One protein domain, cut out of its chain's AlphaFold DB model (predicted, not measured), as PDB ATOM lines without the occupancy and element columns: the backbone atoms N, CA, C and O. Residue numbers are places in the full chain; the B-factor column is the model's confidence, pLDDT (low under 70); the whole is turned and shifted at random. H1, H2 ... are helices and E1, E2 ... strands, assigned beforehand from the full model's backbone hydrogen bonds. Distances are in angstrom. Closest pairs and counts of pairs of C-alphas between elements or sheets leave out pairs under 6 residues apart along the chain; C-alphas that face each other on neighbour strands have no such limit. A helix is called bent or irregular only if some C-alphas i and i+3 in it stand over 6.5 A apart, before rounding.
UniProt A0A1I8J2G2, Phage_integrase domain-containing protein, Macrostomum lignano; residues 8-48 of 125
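AT A GLANCE: This is residues 8 to 48 of the 125 residues of the protein "Phage_integrase domain-containing protein" of Macrostomum lignano (UniProt A0A1I8J2G2). A small two-stranded hairpin, E1 and E2 with the loop of residues 13 to 22, is followed by one helix, H1, and the two parts lie one after the other along a rod. Residues 39 to 47 stick out free at the helix end. The printed part has 41 residues, in the order E1, E2, H1, with an antiparallel sheet E1 - E2; the class is mixed, helices and strands. It is only just loose, close to extended, with a radius of gyration of the C-alphas of 13.2 A and spans of 41 by 19 by 15 A.

IN THESE COORDINATES: E1 is residues 10 to 12, from C-alpha 10 at (199.836, 215.208, 291.651). E2 is residues 23 to 27, 10.1 A long. H1 is residues 30 to 43, 19.9 A long, ending at C-alpha 43 at (186.726, 227.558, 303.864); it is irregular, with C-alphas 34 and 37 7.1 A apart.

HOW THE PARTS SIT: E1 and E2 form an antiparallel hairpin at 135 degrees; N 24 and O 11, 2.8 A apart, are within hydrogen-bond range. E1 and H1 are apart. In H1, 7 of 10 O i to N i+4 pairs are within range.

THE WHOLE: The C-alphas farthest apart, of Pro 18 and Ser 47, are 41.1 A apart. The printed part has no cut, and no link is long. No printed residue is under 70 in pLDDT.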
ATOM      1  N   PHE A   8     204.255 212.632 294.761       77.00
ATOM      2  CA  PHE A   8     203.732 213.720 295.597       77.00
ATOM      3  C   PHE A   8     203.237 214.907 294.759       77.00
ATOM      4  O   PHE A   8     203.793 215.235 293.714       77.00
ATOM      5  N   PHE A   9     202.214 215.603 295.268       84.50
ATOM      6  CA  PHE A   9     201.646 216.813 294.658       84.50
ATOM      7  C   PHE A   9     201.134 216.609 293.222       84.50
ATOM      8  O   PHE A   9     201.306 217.484 292.378       84.50
ATOM      9  N   VAL A  10     200.494 215.472 292.940       88.56
ATOM     10  CA  VAL A  10     199.836 215.208 291.651       88.56
ATOM     11  C   VAL A  10     198.699 216.188 291.370       88.56
ATOM     12  O   VAL A  10     198.000 216.646 292.279       88.56
ATOM     13  N   ARG A  11     198.488 216.511 290.093       86.75
ATOM     14  CA  ARG A  11     197.412 217.409 289.669       86.75
ATOM     15  C   ARG A  11     196.104 216.632 289.497       86.75
ATOM     16  O   ARG A  11     196.079 215.708 288.684       86.75
ATOM     17  N   PRO A  12     195.011 217.015 290.184       87.50
ATOM     18  CA  PRO A  12     193.708 216.398 289.971       87.50
ATOM     19  C   PRO A  12     193.184 216.702 288.563       87.50
ATOM     20  O   PRO A  12     193.333 217.816 288.051       87.50
ATOM     21  N   ASN A  13     192.557 215.706 287.949       87.62
ATOM     22  CA  ASN A  13     191.891 215.825 286.660       87.62
ATOM     23  C   ASN A  13     190.551 216.546 286.835       87.62
ATOM     24  O   ASN A  13     189.872 216.375 287.844       87.62
ATOM     25  N   GLN A  14     190.143 217.318 285.827       85.38
ATOM     26  CA  GLN A  14     188.832 217.976 285.829       85.38
ATOM     27  C   GLN A  14     187.675 216.967 285.733       85.38
ATOM     28  O   GLN A  14     186.581 217.232 286.221       85.38
ATOM     29  N   GLN A  15     187.925 215.812 285.116       86.19
ATOM     30  CA  GLN A  15     187.000 214.689 285.029       86.19
ATOM     31  C   GLN A  15     187.755 213.398 285.346       86.19
ATOM     32  O   GLN A  15     188.917 213.241 284.962       86.19
ATOM     33  N   VAL A  16     187.104 212.479 286.057       88.06
ATOM     34  CA  VAL A  16     187.667 211.154 286.332       88.06
ATOM     35  C   VAL A  16     187.605 210.341 285.043       88.06
ATOM     36  O   VAL A  16     186.542 210.220 284.437       88.06
ATOM     37  N   GLY A  17     188.751 209.821 284.598       81.31
ATOM     38  CA  GLY A  17     188.803 209.025 283.373       81.31
ATOM     39  C   GLY A  17     188.069 207.683 283.522       81.31
ATOM     40  O   GLY A  17     187.862 207.228 284.648       81.31
ATOM     41  N   PRO A  18     187.763 206.986 282.411       82.88
ATOM     42  CA  PRO A  18     187.104 205.670 282.430       82.88
ATOM     43  C   PRO A  18     187.826 204.631 283.301       82.88
ATOM     44  O   PRO A  18     187.213 203.728 283.853       82.88
ATOM     45  N   ASN A  19     189.138 204.804 283.468       84.50
ATOM     46  CA  ASN A  19     190.010 203.930 284.250       84.50
ATOM     47  C   ASN A  19     189.980 204.232 285.766       84.50
ATOM     48  O   ASN A  19     190.830 203.731 286.497       84.50
ATOM     49  N   GLY A  20     189.095 205.125 286.233       85.00
ATOM     50  CA  GLY A  20     189.006 205.554 287.637       85.00
ATOM     51  C   GLY A  20     190.128 206.496 288.095       85.00
ATOM     52  O   GLY A  20     190.197 206.870 289.265       85.00
ATOM     53  N   ILE A  21     191.021 206.901 287.188       84.88
ATOM     54  CA  ILE A  21     192.152 207.777 287.506       84.88
ATOM     55  C   ILE A  21     191.665 209.226 287.595       84.88
ATOM     56  O   ILE A  21     191.248 209.827 286.601       84.88
ATOM     57  N   TRP A  22     191.773 209.804 288.789       88.31
ATOM     58  CA  TRP A  22     191.346 211.172 289.091       88.31
ATOM     59  C   TRP A  22     192.497 212.187 289.110       88.31
ATOM     60  O   TRP A  22     192.271 213.354 289.413       88.31
ATOM     61  N   TYR A  23     193.724 211.775 288.782       87.69
ATOM     62  CA  TYR A  23     194.910 212.632 288.802       87.69
ATOM     63  C   TYR A  23     195.841 212.384 287.606       87.69
ATOM     64  O   TYR A  23     195.785 211.354 286.936       87.69
ATOM     65  N   THR A  24     196.728 213.336 287.347       86.69
ATOM     66  CA  THR A  24     197.855 213.204 286.417       86.69
ATOM     67  C   THR A  24     199.164 213.218 287.193       86.69
ATOM     68  O   THR A  24     199.274 213.879 288.224       86.69
ATOM     69  N   LYS A  25     200.201 212.560 286.661       83.50
ATOM     70  CA  LYS A  25     201.567 212.591 287.222       83.50
ATOM     71  C   LYS A  25     202.259 213.959 287.107       83.50
ATOM     72  O   LYS A  25     203.437 214.093 287.414       83.50
ATOM     73  N   GLN A  26     201.549 214.982 286.637       84.19
ATOM     74  CA  GLN A  26     202.065 216.337 286.584       84.19
ATOM     75  C   GLN A  26     202.048 216.945 287.990       84.19
ATOM     76  O   GLN A  26     201.001 216.983 288.638       84.19
ATOM     77  N   ALA A  27     203.196 217.457 288.432       84.88
ATOM     78  CA  ALA A  27     203.300 218.158 289.703       84.88
ATOM     79  C   ALA A  27     202.478 219.457 289.698       84.88
ATOM     80  O   ALA A  27     202.477 220.228 288.732       84.88
ATOM     81  N   VAL A  28     201.795 219.721 290.807       88.75
ATOM     82  CA  VAL A  28     201.062 220.960 291.049       88.75
ATOM     83  C   VAL A  28     202.054 222.103 291.272       88.75
ATOM     84  O   VAL A  28     202.955 222.025 292.104       88.75
ATOM     85  N   GLY A  29     201.869 223.195 290.530       87.81
ATOM     86  CA  GLY A  29     202.751 224.358 290.592       87.81
ATOM     87  C   GLY A  29     202.556 225.236 291.834       87.81
ATOM     88  O   GLY A  29     201.532 225.194 292.524       87.81
ATOM     89  N   ILE A  30     203.527 226.126 292.063       86.56
ATOM     90  CA  ILE A  30     203.533 227.080 293.187       86.56
ATOM     91  C   ILE A  30     202.308 228.006 293.204       86.56
ATOM     92  O   ILE A  30     201.816 228.345 294.275       86.56
ATOM     93  N   ASN A  31     201.763 228.353 292.036       89.38
ATOM     94  CA  ASN A  31     200.578 229.210 291.924       89.38
ATOM     95  C   ASN A  31     199.300 228.534 292.440       89.38
ATOM     96  O   ASN A  31     198.334 229.216 292.761       89.38
ATOM     97  N   THR A  32     199.297 227.205 292.548       88.75
ATOM     98  CA  THR A  32     198.183 226.439 293.110       88.75
ATOM     99  C   THR A  32     198.451 226.073 294.570       88.75
ATOM    100  O   THR A  32     197.572 226.256 295.408       88.75
ATOM    101  N   LEU A  33     199.667 225.624 294.911       88.62
ATOM    102  CA  LEU A  33     200.022 225.260 296.293       88.62
ATOM    103  C   LEU A  33     200.164 226.473 297.223       88.62
ATOM    104  O   LEU A  33     199.762 226.411 298.382       88.62
ATOM    105  N   GLY A  34     200.701 227.588 296.728       88.62
ATOM    106  CA  GLY A  34     200.888 228.824 297.492       88.62
ATOM    107  C   GLY A  34     199.604 229.335 298.161       88.62
ATOM    108  O   GLY A  34     199.597 229.530 299.379       88.62
ATOM    109  N   PRO A  35     198.494 229.520 297.418       92.56
ATOM    110  CA  PRO A  35     197.223 229.961 297.993       92.56
ATOM    111  C   PRO A  35     196.411 228.844 298.665       92.56
ATOM    112  O   PRO A  35     195.402 229.146 299.310       92.56
ATOM    113  N   LEU A  36     196.813 227.573 298.550       92.56
ATOM    114  CA  LEU A  36     196.025 226.429 299.021       92.56
ATOM    115  C   LEU A  36     195.708 226.520 300.518       92.56
ATOM    116  O   LEU A  36     194.547 226.447 300.909       92.56
ATOM    117  N   MET A  37     196.724 226.766 301.351       94.31
ATOM    118  CA  MET A  37     196.557 226.869 302.807       94.31
ATOM    119  C   MET A  37     195.603 228.009 303.195       94.31
ATOM    120  O   MET A  37     194.734 227.849 304.056       94.31
ATOM    121  N   LYS A  38     195.714 229.150 302.507       94.94
ATOM    122  CA  LYS A  38     194.830 230.304 302.716       94.94
ATOM    123  C   LYS A  38     193.388 229.964 302.343       94.94
ATOM    124  O   LYS A  38     192.463 230.321 303.062       94.94
ATOM    125  N   THR A  39     193.208 229.245 301.240       94.50
ATOM    126  CA  THR A  39     191.891 228.830 300.747       94.50
ATOM    127  C   THR A  39     191.227 227.837 301.695       94.50
ATOM    128  O   THR A  39     190.061 228.012 302.037       94.50
ATOM    129  N   ILE A  40     191.960 226.815 302.148       95.06
ATOM    130  CA  ILE A  40     191.428 225.797 303.061       95.06
ATOM    131  C   ILE A  40     191.083 226.422 304.414       95.06
ATOM    132  O   ILE A  40     189.985 226.204 304.912       95.06
ATOM    133  N   SER A  41     191.972 227.245 304.980       96.12
ATOM    134  CA  SER A  41     191.710 227.911 306.266       96.12
ATOM    135  C   SER A  41     190.499 228.845 306.227       96.12
ATOM    136  O   SER A  41     189.721 228.858 307.177       96.12
ATOM    137  N   ALA A  42     190.300 229.577 305.124       95.00
ATOM    138  CA  ALA A  42     189.111 230.403 304.928       95.00
ATOM    139  C   ALA A  42     187.838 229.553 304.808       95.00
ATOM    140  O   ALA A  42     186.851 229.836 305.475       95.00
ATOM    141  N   LYS A  43     187.869 228.476 304.011       96.06
ATOM    142  CA  LYS A  43     186.726 227.558 303.864       96.06
ATOM    143  C   LYS A  43     186.368 226.829 305.160       96.06
ATOM    144  O   LYS A  43     185.204 226.514 305.370       96.06
ATOM    145  N   ALA A  44     187.354 226.570 306.014       96.38
ATOM    146  CA  ALA A  44     187.163 225.958 307.324       96.38
ATOM    147  C   ALA A  44     186.738 226.959 308.418       96.38
ATOM    148  O   ALA A  44     186.597 226.553 309.566       96.38
ATOM    149  N   ASN A  45     186.548 228.247 308.091       95.50
ATOM    150  CA  ASN A  45     186.174 229.307 309.037       95.50
ATOM    151  C   ASN A  45     187.079 229.374 310.282       95.50
ATOM    152  O   ASN A  45     186.611 229.559 311.405       95.50
ATOM    153  N   LEU A  46     188.393 229.217 310.092       95.12
ATOM    154  CA  LEU A  46     189.344 229.380 311.190       95.12
ATOM    155  C   LEU A  46     189.418 230.845 311.645       95.12
ATOM    156  O   LEU A  46     189.083 231.764 310.900       95.12
ATOM    157  N   SER A  47     189.949 231.070 312.849       94.25
ATOM    158  CA  SER A  47     190.075 232.403 313.465       94.25
ATOM    159  C   SER A  47     190.814 233.438 312.609       94.25
ATOM    160  O   SER A  47     190.636 234.641 312.787       94.25
ATOM    161  N   LYS A  48     191.663 232.983 311.683       93.12
ATOM    162  CA  LYS A  48     192.329 233.808 310.674       93.12
ATOM    163  C   LYS A  48     192.739 232.964 309.464       93.12
ATOM    164  O   LYS A  48     192.904 231.751 309.593       93.12
TER     165      LYS A  48